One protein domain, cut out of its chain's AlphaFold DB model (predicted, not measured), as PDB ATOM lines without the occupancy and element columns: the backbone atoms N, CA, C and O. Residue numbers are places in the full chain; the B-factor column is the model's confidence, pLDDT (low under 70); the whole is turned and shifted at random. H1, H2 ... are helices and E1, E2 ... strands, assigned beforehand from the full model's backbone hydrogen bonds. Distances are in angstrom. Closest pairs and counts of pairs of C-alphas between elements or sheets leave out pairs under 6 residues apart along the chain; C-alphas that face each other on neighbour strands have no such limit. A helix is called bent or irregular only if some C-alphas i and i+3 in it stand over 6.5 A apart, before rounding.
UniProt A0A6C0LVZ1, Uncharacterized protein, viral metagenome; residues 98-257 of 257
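Overview. This is residues 98 to 257 of the 257 residues of an uncharacterized protein of viral metagenome (UniProt A0A6C0LVZ1). A strongly twisted sheet of five strands curls round one long helix, H4, which packs into the sheet's hollow face with residues 189 to 200 and runs on beyond it. A second long helix, H2, lies beside the edge strand E2 and crosses H4 steeply, while H5 folds back along the far part of H4 and meets the first turns of H2. The short helices H1 and H3 lie farthest from the mean of the C-alphas. The printed part has 160 residues, with five named helices and five named strands in the order H1 E1 H2 H3 E2 E3 H4 H5 E4 E5; the sheet, in the order E2 E3 E1 E5 E4, is mixed, and the class is mixed, helices and strands. The whole is compact, with a radius of gyration of the C-alphas of 16.6 A and spans of 54 by 40 by 24 A.

Arrangement. In the sheet, E2, residues 163 to 169, and E3, residues 172 to 177, form an antiparallel hairpin, with N 167 and O 174 2.9 A apart. On the other side of E3 is E1, residues 111 to 115, antiparallel to it, with N 112 and O 175 2.9 A apart. E1 is parallel to E5, residues 250 to 256, at 31 degrees, with N 113 and O 251 2.8 A apart. E5 forms an antiparallel hairpin with the edge strand E4, residues 238 to 244, with N 240 and O 254 2.8 A apart. The pairing of E5 is staggered: residues 250 to 251 pair with E1 and residues 251 to 256 with E4. H4, residues 186 to 214, is on one face of the sheet, in two layers, helix over sheet; the C-alphas of Ile 112 and Ile 193 are the closest of E1 and H4, 7.0 A apart. The hub is H2, residues 126 to 151, also on the sheet; its closest C-alphas to E2 are those of Lys 132 and Leu 168, 5.7 A. H2 touches H4 at a steep tilt of 65 degrees, opposite ways, closest at the C-alphas of Ala 139 and Leu 203, 6.8 A. H5, residues 221 to 235, forms a helical hairpin with H4 at 37 degrees, only just steep, closest at the C-alphas of Leu 204 and Lys 230, 5.6 A. H2 touches H5 with residues 127 to 131 alone, closest at the C-alphas of Asn 127 and Tyr 222, 5.2 A. H3, residues 155 to 158, touches H2, closest at the C-alphas of Gly 150 and Asp 157, 6.3 A. H1, residues 104 to 108, touches no helix and is only just not on the sheet, with 4 pairs of C-alphas within 10 A. Two split strand-helix-strand units, strands running the same way with others between them in the sheet, are E1, H2 H3, E2 and E3, H4 H5, E4; both crossovers are right-handed. Every O i to N i+4 pair is within hydrogen-bond range in H4, against 20 of 22 in H2, 9 of 11 in H5 and 0 of 1 in H1, which has 1 of 2 O i to N i+3 pairs within range; H3 is too short for an O i to N i+4 pair.

Along the chain. H1 begins at C-alpha 104, at (211.713, 253.762, 329.991). H4 is 42.2 A long, from C-alpha 186 at (200.875, 251.979, 330.492) to C-alpha 214. H2 is 39.7 A long and irregular, with C-alphas 148 and 151 7.2 A apart; H5 is 21.5 A long. E5 is 19.9 A long and ends at C-alpha 256, at (186.983, 248.939, 344.889); E4 is 18.8 A, E2 17.1 A, E3 16.0 A and E1 12.7 A.

Size, cuts and confidence. The C-alphas farthest apart, those of Lys 98 and Glu 217, are 54.4 A apart. The printed part has no cut and no long link. Residues 151 to 156 and 213 to 218 stand free. The mean pLDDT of the printed part is 74.7, and 54 residues are under 70, among them 117 to 127, 146 to 159 and 209 to 225.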
ATOM      1  N   LYS A  98     198.897 258.013 324.423       60.34
ATOM      2  CA  LYS A  98     199.331 258.107 325.825       60.34
ATOM      3  C   LYS A  98     199.467 256.724 326.473       60.34
ATOM      4  O   LYS A  98     200.415 256.516 327.217       60.34
ATOM      5  N   LEU A  99     198.564 255.788 326.175       61.25
ATOM      6  CA  LEU A  99     198.589 254.438 326.756       61.25
ATOM      7  C   LEU A  99     199.711 253.554 326.217       61.25
ATOM      8  O   LEU A  99     200.299 252.784 326.973       61.25
ATOM      9  N   ILE A 100     199.992 253.664 324.917       67.00
ATOM     10  CA  ILE A 100     201.041 252.888 324.243       67.00
ATOM     11  C   ILE A 100     202.377 253.635 324.193       67.00
ATOM     12  O   ILE A 100     203.338 253.123 323.618       67.00
ATOM     13  N   LYS A 101     202.445 254.859 324.743       73.38
ATOM     14  CA  LYS A 101     203.682 255.637 324.758       73.38
ATOM     15  C   LYS A 101     204.732 254.845 325.518       73.38
ATOM     16  O   LYS A 101     204.506 254.463 326.665       73.38
ATOM     17  N   TYR A 102     205.869 254.637 324.864       81.62
ATOM     18  CA  TYR A 102     207.021 254.042 325.511       81.62
ATOM     19  C   TYR A 102     207.490 254.933 326.665       81.62
ATOM     20  O   TYR A 102     207.738 256.125 326.456       81.62
ATOM     21  N   ASP A 103     207.625 254.347 327.848       81.94
ATOM     22  CA  ASP A 103     208.234 254.973 329.012       81.94
ATOM     23  C   ASP A 103     209.316 254.052 329.578       81.94
ATOM     24  O   ASP A 103     209.049 252.944 330.050       81.94
ATOM     25  N   ILE A 104     210.560 254.521 329.517       86.88
ATOM     26  CA  ILE A 104     211.713 253.762 329.991       86.88
ATOM     27  C   ILE A 104     211.701 253.594 331.511       86.88
ATOM     28  O   ILE A 104     212.284 252.639 332.011       86.88
ATOM     29  N   SER A 105     211.000 254.454 332.262       87.00
ATOM     30  CA  SER A 105     210.899 254.271 333.713       87.00
ATOM     31  C   SER A 105     210.134 253.003 334.088       87.00
ATOM     32  O   SER A 105     210.230 252.549 335.219       87.00
ATOM     33  N   TYR A 106     209.367 252.411 333.169       88.69
ATOM     34  CA  TYR A 106     208.635 251.177 333.447       88.69
ATOM     35  C   TYR A 106     209.507 249.925 333.339       88.69
ATOM     36  O   TYR A 106     209.146 248.892 333.898       88.69
ATOM     37  N   SER A 107     210.693 249.999 332.724       86.12
ATOM     38  CA  SER A 107     211.581 248.835 332.624       86.12
ATOM     39  C   SER A 107     212.213 248.422 333.955       86.12
ATOM     40  O   SER A 107     212.780 247.339 334.045       86.12
ATOM     41  N   THR A 108     212.164 249.283 334.976       89.44
ATOM     42  CA  THR A 108     212.685 248.987 336.321       89.44
ATOM     43  C   THR A 108     211.685 248.251 337.204       89.44
ATOM     44  O   THR A 108     212.050 247.800 338.290       89.44
ATOM     45  N   ILE A 109     210.433 248.140 336.761       93.25
ATOM     46  CA  ILE A 109     209.365 247.491 337.510       93.25
ATOM     47  C   ILE A 109     209.603 245.982 337.533       93.25
ATOM     48  O   ILE A 109     209.748 245.343 336.493       93.25
ATOM     49  N   LYS A 110     209.604 245.421 338.740       94.69
ATOM     50  CA  LYS A 110     209.811 243.994 339.008       94.69
ATOM     51  C   LYS A 110     208.677 243.362 339.797       94.69
ATOM     52  O   LYS A 110     208.560 242.143 339.780       94.69
ATOM     53  N   TYR A 111     207.872 244.161 340.494       95.88
ATOM     54  CA  TYR A 111     206.892 243.646 341.441       95.88
ATOM     55  C   TYR A 111     205.504 244.238 341.222       95.88
ATOM     56  O   TYR A 111     205.357 245.414 340.878       95.88
ATOM     57  N   ILE A 112     204.483 243.425 341.480       95.38
ATOM     58  CA  ILE A 112     203.091 243.857 341.612       95.38
ATOM     59  C   ILE A 112     202.611 243.432 342.998       95.38
ATOM     60  O   ILE A 112     202.682 242.257 343.350       95.38
ATOM     61  N   GLU A 113     202.156 244.394 343.792       94.38
ATOM     62  CA  GLU A 113     201.764 244.204 345.186       94.38
ATOM     63  C   GLU A 113     200.250 244.368 345.343       94.38
ATOM     64  O   GLU A 113     199.728 245.480 345.291       94.38
ATOM     65  N   PHE A 114     199.548 243.256 345.549       90.31
ATOM     66  CA  PHE A 114     198.121 243.243 345.852       90.31
ATOM     67  C   PHE A 114     197.932 243.312 347.362       90.31
ATOM     68  O   PHE A 114     198.252 242.356 348.071       90.31
ATOM     69  N   ALA A 115     197.400 244.434 347.844       84.75
ATOM     70  CA  ALA A 115     196.932 244.535 349.218       84.75
ATOM     71  C   ALA A 115     195.738 243.597 349.412       84.75
ATOM     72  O   ALA A 115     194.820 243.602 348.599       84.75
ATOM     73  N   ILE A 116     195.751 242.820 350.484       77.94
ATOM     74  CA  ILE A 116     194.649 241.981 350.932       77.94
ATOM     75  C   ILE A 116     194.077 242.677 352.165       77.94
ATOM     76  O   ILE A 116     194.809 242.967 353.111       77.94
ATOM     77  N   TYR A 117     192.775 242.971 352.167       64.06
ATOM     78  CA  TYR A 117     192.128 243.504 353.369       64.06
ATOM     79  C   TYR A 117     192.359 242.533 354.537       64.06
ATOM     80  O   TYR A 117     192.280 241.322 354.312       64.06
ATOM     81  N   PRO A 118     192.668 243.005 355.761       55.50
ATOM     82  CA  PRO A 118     193.030 242.105 356.838       55.50
ATOM     83  C   PRO A 118     191.891 241.122 357.084       55.50
ATOM     84  O   PRO A 118     190.790 241.494 357.491       55.50
ATOM     85  N   ILE A 119     192.189 239.847 356.855       55.66
ATOM     86  CA  ILE A 119     191.464 238.768 357.503       55.66
ATOM     87  C   ILE A 119     191.773 238.964 358.980       55.66
ATOM     88  O   ILE A 119     192.941 238.970 359.371       55.66
ATOM     89  N   GLN A 120     190.725 239.312 359.725       46.28
ATOM     90  CA  GLN A 120     190.732 240.263 360.844       46.28
ATOM     91  C   GLN A 120     191.702 239.943 362.001       46.28
ATOM     92  O   GLN A 120     191.950 240.820 362.819       46.28
ATOM     93  N   ASP A 121     192.331 238.761 362.013       50.03
ATOM     94  CA  ASP A 121     193.139 238.238 363.119       50.03
ATOM     95  C   ASP A 121     194.524 237.663 362.719       50.03
ATOM     96  O   ASP A 121     195.141 236.909 363.476       50.03
ATOM     97  N   ARG A 122     195.070 238.000 361.539       51.81
ATOM     98  CA  ARG A 122     196.335 237.421 361.019       51.81
ATOM     99  C   ARG A 122     197.622 238.006 361.623       51.81
ATOM    100  O   ARG A 122     198.479 238.545 360.929       51.81
ATOM    101  N   ILE A 123     197.817 237.822 362.926       51.56
ATOM    102  CA  ILE A 123     199.175 237.640 363.480       51.56
ATOM    103  C   ILE A 123     199.737 236.335 362.869       51.56
ATOM    104  O   ILE A 123     198.927 235.477 362.510       51.56
ATOM    105  N   PRO A 124     201.066 236.127 362.715       54.94
ATOM    106  CA  PRO A 124     201.637 234.842 362.296       54.94
ATOM    107  C   PRO A 124     201.247 233.713 363.263       54.94
ATOM    108  O   PRO A 124     201.979 233.346 364.179       54.94
ATOM    109  N   SER A 125     200.057 233.167 363.053       60.97
ATOM    110  CA  SER A 125     199.572 231.949 363.663       60.97
ATOM    111  C   SER A 125     200.187 230.760 362.918       60.97
ATOM    112  O   SER A 125     200.621 230.890 361.762       60.97
ATOM    113  N   PRO A 126     200.228 229.572 363.538       65.06
ATOM    114  CA  PRO A 126     200.572 228.345 362.828       65.06
ATOM    115  C   PRO A 126     199.763 228.202 361.528       65.06
ATOM    116  O   PRO A 126     200.338 227.890 360.488       65.06
ATOM    117  N   ASN A 127     198.473 228.562 361.558       67.25
ATOM    118  CA  ASN A 127     197.573 228.553 360.402       67.25
ATOM    119  C   ASN A 127     198.071 229.454 359.265       67.25
ATOM    120  O   ASN A 127     198.159 228.995 358.129       67.25
ATOM    121  N   TYR A 128     198.489 230.691 359.563       73.69
ATOM    122  CA  TYR A 128     199.073 231.589 358.560       73.69
ATOM    123  C   TYR A 128     200.312 230.974 357.892       73.69
ATOM    124  O   TYR A 128     200.460 231.034 356.671       73.69
ATOM    125  N   SER A 129     201.189 230.341 358.676       76.19
ATOM    126  CA  SER A 129     202.400 229.702 358.140       76.19
ATOM    127  C   SER A 129     202.069 228.529 357.214       76.19
ATOM    128  O   SER A 129     202.714 228.373 356.177       76.19
ATOM    129  N   TYR A 130     201.048 227.732 357.546       74.56
ATOM    130  CA  TYR A 130     200.561 226.668 356.666       74.56
ATOM    131  C   TYR A 130     199.968 227.230 355.374       74.56
ATOM    132  O   TYR A 130     200.393 226.813 354.300       74.56
ATOM    133  N   ILE A 131     199.070 228.218 355.459       76.19
ATOM    134  CA  ILE A 131     198.453 228.865 354.289       76.19
ATOM    135  C   ILE A 131     199.519 229.432 353.360       76.19
ATOM    136  O   ILE A 131     199.497 229.157 352.163       76.19
ATOM    137  N   LYS A 132     200.473 230.183 353.918       83.62
ATOM    138  CA  LYS A 132     201.593 230.749 353.170       83.62
ATOM    139  C   LYS A 132     202.362 229.658 352.431       83.62
ATOM    140  O   LYS A 132     202.526 229.743 351.218       83.62
ATOM    141  N   ASN A 133     202.794 228.620 353.146       83.31
ATOM    142  CA  ASN A 133     203.574 227.537 352.555       83.31
ATOM    143  C   ASN A 133     202.788 226.803 351.462       83.31
ATOM    144  O   ASN A 133     203.335 226.544 350.395       83.31
ATOM    145  N   THR A 134     201.512 226.491 351.697       81.00
ATOM    146  CA  THR A 134     200.652 225.835 350.706       81.00
ATOM    147  C   THR A 134     200.466 226.716 349.473       81.00
ATOM    148  O   THR A 134     200.680 226.250 348.358       81.00
ATOM    149  N   PHE A 135     200.122 227.989 349.655       84.12
ATOM    150  CA  PHE A 135     199.920 228.940 348.565       84.12
ATOM    151  C   PHE A 135     201.180 229.095 347.699       84.12
ATOM    152  O   PHE A 135     201.117 228.923 346.480       84.12
ATOM    153  N   GLU A 136     202.337 229.339 348.323       88.62
ATOM    154  CA  GLU A 136     203.615 229.539 347.625       88.62
ATOM    155  C   GLU A 136     204.096 228.253 346.925       88.62
ATOM    156  O   GLU A 136     204.528 228.299 345.773       88.62
ATOM    157  N   GLN A 137     203.956 227.079 347.559       83.81
ATOM    158  CA  GLN A 137     204.333 225.799 346.941       83.81
ATOM    159  C   GLN A 137     203.481 225.475 345.713       83.81
ATOM    160  O   GLN A 137     204.020 225.081 344.676       83.81
ATOM    161  N   TYR A 138     202.160 225.647 345.803       81.69
ATOM    162  CA  TYR A 138     201.271 225.385 344.672       81.69
ATOM    163  C   TYR A 138     201.521 226.353 343.522       81.69
ATOM    164  O   TYR A 138     201.542 225.932 342.363       81.69
ATOM    165  N   ALA A 139     201.767 227.627 343.826       86.62
ATOM    166  CA  ALA A 139     202.126 228.591 342.804       86.62
ATOM    167  C   ALA A 139     203.433 228.213 342.102       86.62
ATOM    168  O   ALA A 139     203.481 228.202 340.874       86.62
ATOM    169  N   HIS A 140     204.458 227.823 342.864       84.88
ATOM    170  CA  HIS A 140     205.733 227.381 342.308       84.88
ATOM    171  C   HIS A 140     205.568 226.156 341.397       84.88
ATOM    172  O   HIS A 140     206.129 226.124 340.300       84.88
ATOM    173  N   ILE A 141     204.773 225.159 341.807       80.38
ATOM    174  CA  ILE A 141     204.455 223.990 340.972       80.38
ATOM    175  C   ILE A 141     203.758 224.430 339.681       80.38
ATOM    176  O   ILE A 141     204.159 224.012 338.594       80.38
ATOM    177  N   PHE A 142     202.743 225.290 339.780       81.00
ATOM    178  CA  PHE A 142     201.966 225.734 338.625       81.00
ATOM    179  C   PHE A 142     202.821 226.526 337.626       81.00
ATOM    180  O   PHE A 142     202.788 226.239 336.426       81.00
ATOM    181  N   ILE A 143     203.630 227.469 338.114       82.94
ATOM    182  CA  ILE A 143     204.574 228.248 337.301       82.94
ATOM    183  C   ILE A 143     205.598 227.311 336.644       82.94
ATOM    184  O   ILE A 143     205.818 227.386 335.436       82.94
ATOM    185  N   SER A 144     206.170 226.370 337.404       78.44
ATOM    186  CA  SER A 144     207.167 225.413 336.899       78.44
ATOM    187  C   SER A 144     206.612 224.527 335.781       78.44
ATOM    188  O   SER A 144     207.254 224.372 334.742       78.44
ATOM    189  N   LEU A 145     205.404 223.981 335.953       73.25
ATOM    190  CA  LEU A 145     204.739 223.155 334.939       73.25
ATOM    191  C   LEU A 145     204.468 223.944 333.651       73.25
ATOM    192  O   LEU A 145     204.681 223.433 332.550       73.25
ATOM    193  N   ARG A 146     204.035 225.202 333.778       68.81
ATOM    194  CA  ARG A 146     203.767 226.082 332.632       68.81
ATOM    195  C   ARG A 146     205.045 226.505 331.910       68.81
ATOM    196  O   ARG A 146     205.066 226.518 330.682       68.81
ATOM    197  N   HIS A 147     206.117 226.800 332.642       68.62
ATOM    198  CA  HIS A 147     207.407 227.156 332.049       68.62
ATOM    199  C   HIS A 147     208.096 225.963 331.377       68.62
ATOM    200  O   HIS A 147     208.687 226.129 330.311       68.62
ATOM    201  N   TYR A 148     207.976 224.758 331.941       64.88
ATOM    202  CA  TYR A 148     208.548 223.539 331.364       64.88
ATOM    203  C   TYR A 148     207.868 223.132 330.044       64.88
ATOM    204  O   TYR A 148     208.542 222.775 329.078       64.88
ATOM    205  N   ASN A 149     206.539 223.261 329.962       56.12
ATOM    206  CA  ASN A 149     205.771 222.893 328.766       56.12
ATOM    207  C   ASN A 149     205.846 223.924 327.625       56.12
ATOM    208  O   ASN A 149     205.356 223.658 326.532       56.12
ATOM    209  N   GLY A 150     206.526 225.063 327.810       52.41
ATOM    210  CA  GLY A 150     206.632 226.124 326.800       52.41
ATOM    211  C   GLY A 150     207.271 225.716 325.460       52.41
ATOM    212  O   GLY A 150     207.162 226.473 324.494       52.41
ATOM    213  N   ASN A 151     207.897 224.534 325.392       50.28
ATOM    214  CA  ASN A 151     208.504 223.959 324.186       50.28
ATOM    215  C   ASN A 151     207.599 222.971 323.421       50.28
ATOM    216  O   ASN A 151     207.987 222.524 322.342       50.28
ATOM    217  N   GLN A 152     206.410 222.623 323.929       50.72
ATOM    218  CA  GLN A 152     205.475 221.721 323.250       50.72
ATOM    219  C   GLN A 152     204.039 222.276 323.283       50.72
ATOM    220  O   GLN A 152     203.378 222.234 324.308       50.72
ATOM    221  N   CYS A 153     203.562 222.690 322.101       40.69
ATOM    222  CA  CYS A 153     202.170 222.980 321.711       40.69
ATOM    223  C   CYS A 153     201.519 224.344 322.063       40.69
ATOM    224  O   CYS A 153     201.336 224.722 323.205       40.69
ATOM    225  N   ASN A 154     201.018 224.980 320.992       43.22
ATOM    226  CA  ASN A 154     199.948 225.987 320.879       43.22
ATOM    227  C   ASN A 154     200.099 227.359 321.577       43.22
ATOM    228  O   ASN A 154     200.525 227.501 322.717       43.22
ATOM    229  N   ASP A 155     199.622 228.410 320.889       45.84
ATOM    230  CA  ASP A 155     199.549 229.811 321.357       45.84
ATOM    231  C   ASP A 155     198.774 230.003 322.682       45.84
ATOM    232  O   ASP A 155     198.759 231.092 323.257       45.84
ATOM    233  N   THR A 156     198.142 228.943 323.193       47.41
ATOM    234  CA  THR A 156     197.497 228.881 324.501       47.41
ATOM    235  C   THR A 156     198.452 228.884 325.688       47.41
ATOM    236  O   THR A 156     198.025 229.340 326.745       47.41
ATOM    237  N   ASP A 157     199.714 228.494 325.510       51.22
ATOM    238  CA  ASP A 157     200.699 228.309 326.591       51.22
ATOM    239  C   ASP A 157     201.559 229.549 326.881       51.22
ATOM    240  O   ASP A 157     202.684 229.465 327.381       51.22
ATOM    241  N   LYS A 158     201.041 230.735 326.541       61.38
ATOM    242  CA  LYS A 158     201.676 232.036 326.817       61.38
ATOM    243  C   LYS A 158     201.198 232.709 328.105       61.38
ATOM    244  O   LYS A 158     201.744 233.745 328.461       61.38
ATOM    245  N   GLU A 159     200.211 232.131 328.783       66.88
ATOM    246  CA  GLU A 159     199.657 232.660 330.034       66.88
ATOM    247  C   GLU A 159     200.675 232.600 331.173       66.88
ATOM    248  O   GLU A 159     201.321 231.571 331.376       66.88
ATOM    249  N   TYR A 160     200.796 233.710 331.903       75.69
ATOM    250  CA  TYR A 160     201.607 233.854 333.114       75.69
ATOM    251  C   TYR A 160     203.128 233.726 332.915       75.69
ATOM    252  O   TYR A 160     203.861 233.626 333.892       75.69
ATOM    253  N   ARG A 161     203.646 233.769 331.675       77.19
ATOM    254  CA  ARG A 161     205.103 233.680 331.383       77.19
ATOM    255  C   ARG A 161     205.930 234.842 331.940       77.19
ATOM    256  O   ARG A 161     207.152 234.775 332.044       77.19
ATOM    257  N   ASN A 162     205.261 235.950 332.196       84.06
ATOM    258  CA  ASN A 162     205.784 237.133 332.859       84.06
ATOM    259  C   ASN A 162     205.930 236.942 334.371       84.06
ATOM    260  O   ASN A 162     206.670 237.711 334.971       84.06
ATOM    261  N   ILE A 163     205.276 235.950 334.984       89.56
ATOM    262  CA  ILE A 163     205.311 235.709 336.429       89.56
ATOM    263  C   ILE A 163     206.463 234.758 336.759       89.56
ATOM    264  O   ILE A 163     206.526 233.629 336.279       89.56
ATOM    265  N   LYS A 164     207.389 235.223 337.596       90.62
ATOM    266  CA  LYS A 164     208.538 234.456 338.084       90.62
ATOM    267  C   LYS A 164     208.224 233.733 339.384       90.62
ATOM    268  O   LYS A 164     208.550 232.559 339.518       90.62
ATOM    269  N   ASP A 165     207.639 234.452 340.334       91.31
ATOM    270  CA  ASP A 165     207.402 233.972 341.691       91.31
ATOM    271  C   ASP A 165     206.231 234.727 342.329       91.31
ATOM    272  O   ASP A 165     205.858 235.818 341.881       91.31
ATOM    273  N   ILE A 166     205.662 234.155 343.386       93.50
ATOM    274  CA  ILE A 166     204.615 234.785 344.185       93.50
ATOM    275  C   ILE A 166     204.860 234.530 345.669       93.50
ATOM    276  O   ILE A 166     205.204 233.423 346.075       93.50
ATOM    277  N   LYS A 167     204.673 235.564 346.487       92.19
ATOM    278  CA  LYS A 167     204.902 235.512 347.933       92.19
ATOM    279  C   LYS A 167     203.711 236.074 348.682       92.19
ATOM    280  O   LYS A 167     203.215 237.145 348.332       92.19
ATOM    281  N   LEU A 168     203.291 235.381 349.735       87.69
ATOM    282  CA  LEU A 168     202.285 235.876 350.670       87.69
ATOM    283  C   LEU A 168     203.000 236.479 351.886       87.69
ATOM    284  O   LEU A 168     203.658 235.773 352.659       87.69
ATOM    285  N   LEU A 169     202.889 237.797 352.047       86.00
ATOM    286  CA  LEU A 169     203.475 238.553 353.153       86.00
ATOM    287  C   LEU A 169     202.377 239.278 353.928       86.00
ATOM    288  O   LEU A 169     201.931 240.332 353.504       86.00
ATOM    289  N   ASN A 170     202.001 238.742 355.085       78.75
ATOM    290  CA  ASN A 170     201.010 239.270 356.017       78.75
ATOM    291  C   ASN A 170     199.690 239.658 355.325       78.75
ATOM    292  O   ASN A 170     198.816 238.817 355.122       78.75
ATOM    293  N   ASP A 171     199.579 240.930 354.958       79.12
ATOM    294  CA  ASP A 171     198.441 241.628 354.376       79.12
ATOM    295  C   ASP A 171     198.579 241.850 352.863       79.12
ATOM    296  O   ASP A 171     197.839 242.638 352.280       79.12
ATOM    297  N   LYS A 172     199.525 241.183 352.195       87.81
ATOM    298  CA  LYS A 172     199.735 241.351 350.757       87.81
ATOM    299  C   LYS A 172     200.225 240.111 350.034       87.81
ATOM    300  O   LYS A 172     200.967 239.287 350.570       87.81
ATOM    301  N   ILE A 173     199.856 240.032 348.761       90.94
ATOM    302  CA  ILE A 173     200.435 239.116 347.782       90.94
ATOM    303  C   ILE A 173     201.374 239.910 346.881       90.94
ATOM    304  O   ILE A 173     200.968 240.880 346.241       90.94
ATOM    305  N   ILE A 174     202.631 239.480 346.815       94.25
ATOM    306  CA  ILE A 174     203.649 240.060 345.942       94.25
ATOM    307  C   ILE A 174     203.895 239.108 344.783       94.25
ATOM    308  O   ILE A 174     204.285 237.964 344.998       94.25
ATOM    309  N   ILE A 175     203.716 239.602 343.564       95.25
ATOM    310  CA  ILE A 175     204.077 238.910 342.328       95.25
ATOM    311  C   ILE A 175     205.381 239.496 341.802       95.25
ATOM    312  O   ILE A 175     205.485 240.704 341.598       95.25
ATOM    313  N   GLU A 176     206.374 238.637 341.594       95.38
ATOM    314  CA  GLU A 176     207.649 238.976 340.965       95.38
ATOM    315  C   GLU A 176     207.573 238.675 339.467       95.38
ATOM    316  O   GLU A 176     207.181 237.579 339.062       95.38
ATOM    317  N   LEU A 177     207.962 239.645 338.642       93.00
ATOM    318  CA  LEU A 177     208.043 239.497 337.194       93.00
ATOM    319  C   LEU A 177     209.376 238.859 336.779       93.00
ATOM    320  O   LEU A 177     210.388 238.974 337.473       93.00
ATOM    321  N   THR A 178     209.397 238.177 335.635       88.50
ATOM    322  CA  THR A 178     210.624 237.572 335.099       88.50
ATOM    323  C   THR A 178     211.642 238.634 334.697       88.50
ATOM    324  O   THR A 178     211.298 239.667 334.132       88.50
ATOM    325  N   ASP A 179     212.929 238.361 334.938       84.31
ATOM    326  CA  ASP A 179     214.016 239.321 334.677       84.31
ATOM    327  C   ASP A 179     214.155 239.689 333.184       84.31
ATOM    328  O   ASP A 179     214.748 240.708 332.834       84.31
ATOM    329  N   THR A 180     213.613 238.859 332.288       83.19
ATOM    330  CA  THR A 180     213.584 239.091 330.838       83.19
ATOM    331  C   THR A 180     212.362 239.886 330.376       83.19
ATOM    332  O   THR A 180     212.328 240.337 329.227       83.19
ATOM    333  N   TYR A 181     211.355 240.052 331.234       83.12
ATOM    334  CA  TYR A 181     210.130 240.761 330.910       83.12
ATOM    335  C   TYR A 181     210.274 242.254 331.206       83.12
ATOM    336  O   TYR A 181     210.730 242.658 332.269       83.12
ATOM    337  N   VAL A 182     209.885 243.090 330.241       84.38
ATOM    338  CA  VAL A 182     210.056 244.544 330.319       84.38
ATOM    339  C   VAL A 182     208.731 245.218 330.016       84.38
ATOM    340  O   VAL A 182     208.226 245.106 328.896       84.38
ATOM    341  N   LEU A 183     208.208 245.958 330.993       86.44
ATOM    342  CA  LEU A 183     207.058 246.837 330.806       86.44
ATOM    343  C   LEU A 183     207.497 248.064 330.013       86.44
ATOM    344  O   LEU A 183     208.468 248.735 330.363       86.44
ATOM    345  N   ARG A 184     206.804 248.337 328.909       83.94
ATOM    346  CA  ARG A 184     207.179 249.393 327.962       83.94
ATOM    347  C   ARG A 184     206.235 250.569 328.033       83.94
ATOM    348  O   ARG A 184     206.633 251.680 327.715       83.94
ATOM    349  N   CYS A 185     204.985 250.324 328.388       77.62
ATOM    350  CA  CYS A 185     203.941 251.329 328.330       77.62
ATOM    351  C   CYS A 185     202.851 251.066 329.370       77.62
ATOM    352  O   CYS A 185     202.829 250.040 330.050       77.62
ATOM    353  N   TYR A 186     201.932 252.018 329.490       75.38
ATOM    354  CA  TYR A 186     200.875 251.979 330.492       75.38
ATOM    355  C   TYR A 186     199.938 250.779 330.287       75.38
ATOM    356  O   TYR A 186     199.500 250.171 331.259       75.38
ATOM    357  N   ILE A 187     199.679 250.380 329.035       73.12
ATOM    358  CA  ILE A 187     198.845 249.203 328.758       73.12
ATOM    359  C   ILE A 187     199.518 247.881 329.145       73.12
ATOM    360  O   ILE A 187     198.826 246.964 329.586       73.12
ATOM    361  N   ASP A 188     200.850 247.789 329.071       76.62
ATOM    362  CA  ASP A 188     201.557 246.609 329.577       76.62
ATOM    363  C   ASP A 188     201.327 246.480 331.081       76.62
ATOM    364  O   ASP A 188     201.004 245.397 331.556       76.62
ATOM    365  N   ILE A 189     201.413 247.591 331.822       84.19
ATOM    366  CA  ILE A 189     201.147 247.597 333.264       84.19
ATOM    367  C   ILE A 189     199.730 247.085 333.551       84.19
ATOM    368  O   ILE A 189     199.574 246.167 334.351       84.19
ATOM    369  N   TYR A 190     198.709 247.616 332.867       79.50
ATOM    370  CA  TYR A 190     197.323 247.152 333.028       79.50
ATOM    371  C   TYR A 190     197.192 245.651 332.779       79.50
ATOM    372  O   TYR A 190     196.663 244.927 333.619       79.50
ATOM    373  N   ASN A 191     197.716 245.170 331.654       77.19
ATOM    374  CA  ASN A 191     197.624 243.759 331.297       77.19
ATOM    375  C   ASN A 191     198.333 242.859 332.312       77.19
ATOM    376  O   ASN A 191     197.808 241.802 332.646       77.19
ATOM    377  N   ASN A 192     199.470 243.297 332.856       85.00
ATOM    378  CA  ASN A 192     200.204 242.536 333.863       85.00
ATOM    379  C   ASN A 192     199.489 242.510 335.213       85.00
ATOM    380  O   ASN A 192     199.484 241.465 335.856       85.00
ATOM    381  N   ILE A 193     198.859 243.613 335.633       85.94
ATOM    382  CA  ILE A 193     198.021 243.632 336.841       85.94
ATOM    383  C   ILE A 193     196.877 242.630 336.690       85.94
ATOM    384  O   ILE A 193     196.637 241.829 337.587       85.94
ATOM    385  N   LEU A 194     196.194 242.638 335.545       79.69
ATOM    386  CA  LEU A 194     195.055 241.754 335.303       79.69
ATOM    387  C   LEU A 194     195.459 240.289 335.181       79.69
ATOM    388  O   LEU A 194     194.816 239.419 335.759       79.69
ATOM    389  N   GLU A 195     196.539 240.002 334.459       81.94
ATOM    390  CA  GLU A 195     197.078 238.650 334.353       81.94
ATOM    391  C   GLU A 195     197.513 238.121 335.723       81.94
ATOM    392  O   GLU A 195     197.171 237.001 336.087       81.94
ATOM    393  N   SER A 196     198.166 238.958 336.526       88.69
ATOM    394  CA  SER A 196     198.550 238.644 337.904       88.69
ATOM    395  C   SER A 196     197.342 238.382 338.806       88.69
ATOM    396  O   SER A 196     197.333 237.432 339.582       88.69
ATOM    397  N   TYR A 197     196.290 239.184 338.671       85.44
ATOM    398  CA  TYR A 197     195.050 239.003 339.416       85.44
ATOM    399  C   TYR A 197     194.347 237.690 339.043       85.44
ATOM    400  O   TYR A 197     193.980 236.899 339.912       85.44
ATOM    401  N   ASN A 198     194.228 237.409 337.742       79.88
ATOM    402  CA  ASN A 198     193.649 236.165 337.235       79.88
ATOM    403  C   ASN A 198     194.451 234.940 337.680       79.88
ATOM    404  O   ASN A 198     193.862 233.909 338.010       79.88
ATOM    405  N   PHE A 199     195.779 235.058 337.737       85.00
ATOM    406  CA  PHE A 199     196.649 234.021 338.273       85.00
ATOM    407  C   PHE A 199     196.316 233.707 339.736       85.00
ATOM    408  O   PHE A 199     196.108 232.541 340.074       85.00
ATOM    409  N   ILE A 200     196.196 234.737 340.583       87.88
ATOM    410  CA  ILE A 200     195.850 234.579 342.005       87.88
ATOM    411  C   ILE A 200     194.490 233.894 342.155       87.88
ATOM    412  O   ILE A 200     194.376 232.901 342.872       87.88
ATOM    413  N   VAL A 201     193.469 234.370 341.444       83.31
ATOM    414  CA  VAL A 201     192.124 233.778 341.490       83.31
ATOM    415  C   VAL A 201     192.137 232.323 341.015       83.31
ATOM    416  O   VAL A 201     191.506 231.463 341.628       83.31
ATOM    417  N   CYS A 202     192.866 232.018 339.939       79.88
ATOM    418  CA  CYS A 202     193.007 230.655 339.430       79.88
ATOM    419  C   CYS A 202     193.651 229.733 340.473       79.88
ATOM    420  O   CYS A 202     193.125 228.651 340.743       79.88
ATOM    421  N   LEU A 203     194.735 230.184 341.107       82.12
ATOM    422  CA  LEU A 203     195.425 229.454 342.165       82.12
ATOM    423  C   LEU A 203     194.497 229.181 343.358       82.12
ATOM    424  O   LEU A 203     194.392 228.041 343.807       82.12
ATOM    425  N   LEU A 204     193.774 230.200 343.829       81.44
ATOM    426  CA  LEU A 204     192.826 230.077 344.941       81.44
ATOM    427  C   LEU A 204     191.650 229.153 344.601       81.44
ATOM    428  O   LEU A 204     191.233 228.348 345.433       81.44
ATOM    429  N   ASN A 205     191.149 229.196 343.364       76.25
ATOM    430  CA  ASN A 205     190.118 228.272 342.897       76.25
ATOM    431  C   ASN A 205     190.596 226.821 342.931       76.25
ATOM    432  O   ASN A 205     189.890 225.967 343.467       76.25
ATOM    433  N   ILE A 206     191.796 226.551 342.413       73.75
ATOM    434  CA  ILE A 206     192.398 225.215 342.443       73.75
ATOM    435  C   ILE A 206     192.541 224.742 343.893       73.75
ATOM    436  O   ILE A 206     192.041 223.672 344.231       73.75
ATOM    437  N   LEU A 207     193.138 225.560 344.766       74.75
ATOM    438  CA  LEU A 207     193.296 225.242 346.187       74.75
ATOM    439  C   LEU A 207     191.946 224.943 346.867       74.75
ATOM    440  O   LEU A 207     191.830 223.941 347.572       74.75
ATOM    441  N   SER A 208     190.903 225.734 346.584       71.12
ATOM    442  CA  SER A 208     189.551 225.503 347.123       71.12
ATOM    443  C   SER A 208     188.930 224.183 346.639       71.12
ATOM    444  O   SER A 208     188.279 223.481 347.414       71.12
ATOM    445  N   MET A 209     189.165 223.791 345.378       66.44
ATOM    446  CA  MET A 209     188.685 222.516 344.830       66.44
ATOM    447  C   MET A 209     189.389 221.315 345.468       66.44
ATOM    448  O   MET A 209     188.730 220.321 345.773       66.44
ATOM    449  N   PHE A 210     190.706 221.402 345.680       63.88
ATOM    450  CA  PHE A 210     191.468 220.356 346.366       63.88
ATOM    451  C   PHE A 210     190.964 220.146 347.799       63.88
ATOM    452  O   PHE A 210     190.807 219.003 348.228       63.88
ATOM    453  N   ASN A 211     190.639 221.231 348.507       61.81
ATOM    454  CA  ASN A 211     190.113 221.162 349.867       61.81
ATOM    455  C   ASN A 211     188.727 220.496 349.937       61.81
ATOM    456  O   ASN A 211     188.532 219.541 350.685       61.81
ATOM    457  N   ASN A 212     187.779 220.950 349.112       58.53
ATOM    458  CA  ASN A 212     186.384 220.511 349.217       58.53
ATOM    459  C   ASN A 212     186.140 219.086 348.693       58.53
ATOM    460  O   ASN A 212     185.191 218.439 349.129       58.53
ATOM    461  N   ASN A 213     186.972 218.590 347.768       55.19
ATOM    462  CA  ASN A 213     186.713 217.316 347.086       55.19
ATOM    463  C   ASN A 213     187.614 216.155 347.528       55.19
ATOM    464  O   ASN A 213     187.202 215.007 347.383       55.19
ATOM    465  N   ILE A 214     188.836 216.411 348.013       51.28
ATOM    466  CA  ILE A 214     189.825 215.339 348.248       51.28
ATOM    467  C   ILE A 214     190.014 215.048 349.743       51.28
ATOM    468  O   ILE A 214     190.229 213.893 350.102       51.28
ATOM    469  N   TYR A 215     189.862 216.046 350.619       50.59
ATOM    470  CA  TYR A 215     189.992 215.875 352.074       50.59
ATOM    471  C   TYR A 215     188.841 216.529 352.869       50.59
ATOM    472  O   TYR A 215     189.102 217.276 353.815       50.59
ATOM    473  N   PRO A 216     187.563 216.240 352.544       51.66
ATOM    474  CA  PRO A 216     186.414 216.869 353.206       51.66
ATOM    475  C   PRO A 216     186.351 216.573 354.713       51.66
ATOM    476  O   PRO A 216     185.851 217.385 355.486       51.66
ATOM    477  N   GLU A 217     186.897 215.432 355.145       43.41
ATOM    478  CA  GLU A 217     186.916 214.999 356.548       43.41
ATOM    479  C   GLU A 217     187.852 215.826 357.435       43.41
ATOM    480  O   GLU A 217     187.727 215.787 358.657       43.41
ATOM    481  N   TYR A 218     188.783 216.578 356.840       49.22
ATOM    482  CA  TYR A 218     189.779 217.313 357.606       49.22
ATOM    483  C   TYR A 218     189.361 218.740 357.942       49.22
ATOM    484  O   TYR A 218     190.016 219.293 358.815       49.22
ATOM    485  N   ASN A 219     188.305 219.294 357.313       50.47
ATOM    486  CA  ASN A 219     187.752 220.654 357.491       50.47
ATOM    487  C   ASN A 219     188.649 221.582 358.328       50.47
ATOM    488  O   ASN A 219     188.343 221.920 359.472       50.47
ATOM    489  N   LEU A 220     189.836 221.864 357.792       57.94
ATOM    490  CA  LEU A 220     190.896 222.460 358.585       57.94
ATOM    491  C   LEU A 220     190.580 223.946 358.694       57.94
ATOM    492  O   LEU A 220     190.397 224.588 357.667       57.94
ATOM    493  N   ASP A 221     190.535 224.505 359.905       58.09
ATOM    494  CA  ASP A 221     190.154 225.911 360.125       58.09
ATOM    495  C   ASP A 221     190.958 226.898 359.256       58.09
ATOM    496  O   ASP A 221     190.430 227.906 358.795       58.09
ATOM    497  N   TYR A 222     192.215 226.570 358.935       57.16
ATOM    498  CA  TYR A 222     193.076 227.361 358.046       57.16
ATOM    499  C   TYR A 222     192.671 227.326 356.556       57.16
ATOM    500  O   TYR A 222     193.222 228.061 355.740       57.16
ATOM    501  N   MET A 223     191.735 226.466 356.159       62.00
ATOM    502  CA  MET A 223     191.170 226.426 354.807       62.00
ATOM    503  C   MET A 223     189.984 227.383 354.655       62.00
ATOM    504  O   MET A 223     189.736 227.856 353.544       62.00
ATOM    505  N   ASN A 224     189.310 227.743 355.755       65.88
ATOM    506  CA  ASN A 224     188.328 228.834 355.757       65.88
ATOM    507  C   ASN A 224     189.009 230.151 355.378       65.88
ATOM    508  O   ASN A 224     188.550 230.848 354.489       65.88
ATOM    509  N   ASP A 225     190.202 230.389 355.916       69.69
ATOM    510  CA  ASP A 225     191.083 231.503 355.563       69.69
ATOM    511  C   ASP A 225     191.444 231.598 354.058       69.69
ATOM    512  O   ASP A 225     191.677 232.695 353.536       69.69
ATOM    513  N   LEU A 226     191.561 230.459 353.359       71.56
ATOM    514  CA  LEU A 226     191.812 230.410 351.910       71.56
ATOM    515  C   LEU A 226     190.534 230.665 351.106       71.56
ATOM    516  O   LEU A 226     190.595 231.317 350.062       71.56
ATOM    517  N   ASN A 227     189.389 230.181 351.592       72.12
ATOM    518  CA  ASN A 227     188.082 230.488 351.015       72.12
ATOM    519  C   ASN A 227     187.735 231.971 351.195       72.12
ATOM    520  O   ASN A 227     187.336 232.606 350.228       72.12
ATOM    521  N   ASP A 228     188.001 232.554 352.362       72.25
ATOM    522  CA  ASP A 228     187.818 233.984 352.624       72.25
ATOM    523  C   ASP A 228     188.704 234.830 351.707       72.25
ATOM    524  O   ASP A 228     188.264 235.834 351.149       72.25
ATOM    525  N   LEU A 229     189.954 234.404 351.484       73.56
ATOM    526  CA  LEU A 229     190.855 235.065 350.542       73.56
ATOM    527  C   LEU A 229     190.334 234.969 349.100       73.56
ATOM    528  O   LEU A 229     190.359 235.955 348.365       73.56
ATOM    529  N   LYS A 230     189.842 233.796 348.692       77.12
ATOM    530  CA  LYS A 230     189.216 233.592 347.381       77.12
ATOM    531  C   LYS A 230     187.995 234.488 347.205       77.12
ATOM    532  O   LYS A 230     187.866 235.126 346.162       77.12
ATOM    533  N   ASP A 231     187.118 234.529 348.195       71.94
ATOM    534  CA  ASP A 231     185.905 235.333 348.178       71.94
ATOM    535  C   ASP A 231     186.264 236.814 348.135       71.94
ATOM    536  O   ASP A 231     185.732 237.546 347.304       71.94
ATOM    537  N   TRP A 232     187.262 237.246 348.909       72.31
ATOM    538  CA  TRP A 232     187.783 238.606 348.847       72.31
ATOM    539  C   TRP A 232     188.227 238.983 347.427       72.31
ATOM    540  O   TRP A 232     187.778 240.003 346.906       72.31
ATOM    541  N   PHE A 233     189.026 238.146 346.754       73.50
ATOM    542  CA  PHE A 233     189.380 238.376 345.347       73.50
ATOM    543  C   PHE A 233     188.165 238.247 344.411       73.50
ATOM    544  O   PHE A 233     188.086 238.928 343.403       73.50
ATOM    545  N   THR A 234     187.174 237.419 344.716       68.31
ATOM    546  CA  THR A 234     185.979 237.283 343.863       68.31
ATOM    547  C   THR A 234     185.048 238.495 343.974       68.31
ATOM    548  O   THR A 234     184.353 238.822 343.014       68.31
ATOM    549  N   TYR A 235     185.045 239.188 345.115       65.44
ATOM    550  CA  TYR A 235     184.227 240.381 345.347       65.44
ATOM    551  C   TYR A 235     184.954 241.695 345.009       65.44
ATOM    552  O   TYR A 235     184.298 242.666 344.638       65.44
ATOM    553  N   ASN A 236     186.292 241.738 345.038       64.62
ATOM    554  CA  ASN A 236     187.090 242.936 344.714       64.62
ATOM    555  C   ASN A 236     187.491 243.005 343.226       64.62
ATOM    556  O   ASN A 236     188.662 243.203 342.899       64.62
ATOM    557  N   ILE A 237     186.536 242.829 342.309       66.38
ATOM    558  CA  ILE A 237     186.788 242.730 340.852       66.38
ATOM    559  C   ILE A 237     186.890 244.079 340.134       66.38
ATOM    560  O   ILE A 237     187.220 244.127 338.949       66.38
ATOM    561  N   PHE A 238     186.598 245.181 340.823       62.84
ATOM    562  CA  PHE A 238     186.550 246.504 340.212       62.84
ATOM    563  C   PHE A 238     187.898 247.209 340.305       62.84
ATOM    564  O   PHE A 238     188.205 247.877 341.292       62.84
ATOM    565  N   PHE A 239     188.708 247.087 339.260       67.25
ATOM    566  CA  PHE A 239     190.001 247.750 339.184       67.25
ATOM    567  C   PHE A 239     189.837 249.261 338.946       67.25
ATOM    568  O   PHE A 239     189.236 249.689 337.961       67.25
ATOM    569  N   SER A 240     190.394 250.075 339.846       65.06
ATOM    570  CA  SER A 240     190.311 251.545 339.847       65.06
ATOM    571  C   SER A 240     191.574 252.242 339.322       65.06
ATOM    572  O   SER A 240     191.614 253.473 339.264       65.06
ATOM    573  N   GLY A 241     192.627 251.492 338.997       73.75
ATOM    574  CA  GLY A 241     193.930 252.031 338.606       73.75
ATOM    575  C   GLY A 241     195.043 251.624 339.568       73.75
ATOM    576  O   GLY A 241     194.868 250.746 340.404       73.75
ATOM    577  N   PHE A 242     196.218 252.234 339.442       86.25
ATOM    578  CA  PHE A 242     197.402 251.827 340.199       86.25
ATOM    579  C   PHE A 242     198.316 253.005 340.528       86.25
ATOM    580  O   PHE A 242     198.246 254.065 339.901       86.25
ATOM    581  N   LYS A 243     199.226 252.780 341.475       90.00
ATOM    582  CA  LYS A 243     200.378 253.647 341.748       90.00
ATOM    583  C   LYS A 243     201.673 252.879 341.526       90.00
ATOM    584  O   LYS A 243     201.708 251.663 341.687       90.00
ATOM    585  N   ILE A 244     202.734 253.589 341.165       90.38
ATOM    586  CA  ILE A 244     204.097 253.054 341.177       90.38
ATOM    587  C   ILE A 244     204.761 253.613 342.435       90.38
ATOM    588  O   ILE A 244     204.635 254.809 342.707       90.38
ATOM    589  N   ASN A 245     205.401 252.752 343.225       88.06
ATOM    590  CA  ASN A 245     206.093 253.168 344.445       88.06
ATOM    591  C   ASN A 245     207.242 254.151 344.126       88.06
ATOM    592  O   ASN A 245     207.719 254.201 342.992       88.06
ATOM    593  N   GLY A 246     207.709 254.908 345.123       76.56
ATOM    594  CA  GLY A 246     208.763 255.921 344.964       76.56
ATOM    595  C   GLY A 246     210.057 255.386 344.338       76.56
ATOM    596  O   GLY A 246     210.713 256.103 343.588       76.56
ATOM    597  N   ASP A 247     210.360 254.108 344.565       84.75
ATOM    598  CA  ASP A 247     211.550 253.428 344.040       84.75
ATOM    599  C   ASP A 247     211.399 252.988 342.568       84.75
ATOM    600  O   ASP A 247     212.337 252.462 341.972       84.75
ATOM    601  N   GLY A 248     210.210 253.148 341.972       86.12
ATOM    602  CA  GLY A 248     209.945 252.825 340.565       86.12
ATOM    603  C   GLY A 248     209.932 251.329 340.225       86.12
ATOM    604  O   GLY A 248     209.858 250.970 339.050       86.12
ATOM    605  N   ASN A 249     210.030 250.446 341.222       92.31
ATOM    606  CA  ASN A 249     210.169 248.997 341.032       92.31
ATOM    607  C   ASN A 249     208.881 248.195 341.297       92.31
ATOM    608  O   ASN A 249     208.807 247.029 340.907       92.31
ATOM    609  N   THR A 250     207.880 248.804 341.933       93.38
ATOM    610  CA  THR A 250     206.673 248.111 342.402       93.38
ATOM    611  C   THR A 250     205.416 248.847 341.969       93.38
ATOM    612  O   THR A 250     205.288 250.054 342.184       93.38
ATOM    613  N   ILE A 251     204.472 248.103 341.397       93.75
ATOM    614  CA  ILE A 251     203.110 248.551 341.108       93.75
ATOM    615  C   ILE A 251     202.202 248.163 342.274       93.75
ATOM    616  O   ILE A 251     202.228 247.021 342.723       93.75
ATOM    617  N   ILE A 252     201.355 249.089 342.710       91.69
ATOM    618  CA  ILE A 252     200.326 248.879 343.730       91.69
ATOM    619  C   ILE A 252     198.960 249.128 343.073       91.69
ATOM    620  O   ILE A 252     198.580 250.289 342.872       91.69
ATOM    621  N   PRO A 253     198.239 248.068 342.673       87.62
ATOM    622  CA  PRO A 253     196.875 248.151 342.166       87.62
ATOM    623  C   PRO A 253     195.888 248.655 343.226       87.62
ATOM    624  O   PRO A 253     196.040 248.402 344.421       87.62
ATOM    625  N   HIS A 254     194.831 249.324 342.780       79.12
ATOM    626  CA  HIS A 254     193.704 249.742 343.603       79.12
ATOM    627  C   HIS A 254     192.425 249.101 343.073       79.12
ATOM    628  O   HIS A 254     192.092 249.254 341.898       79.12
ATOM    629  N   PHE A 255     191.708 248.411 343.955       71.56
ATOM    630  CA  PHE A 255     190.417 247.792 343.677       71.56
ATOM    631  C   PHE A 255     189.352 248.417 344.579       71.56
ATOM    632  O   PHE A 255     189.649 248.757 345.725       71.56
ATOM    633  N   TYR A 256     188.139 248.601 344.062       63.00
ATOM    634  CA  TYR A 256     186.983 248.939 344.889       63.00
ATOM    635  C   TYR A 256     186.363 247.662 345.461       63.00
ATOM    636  O   TYR A 256     186.225 246.666 344.746       63.00
ATOM    637  N   SER A 257     185.990 247.747 346.739       50.50
ATOM    638  CA  SER A 257     185.104 246.821 347.457       50.50
ATOM    639  C   SER A 257     183.705 247.407 347.570       50.50
ATOM    640  O   SER A 257     183.592 248.657 347.621       50.50
TER     641      SER A 257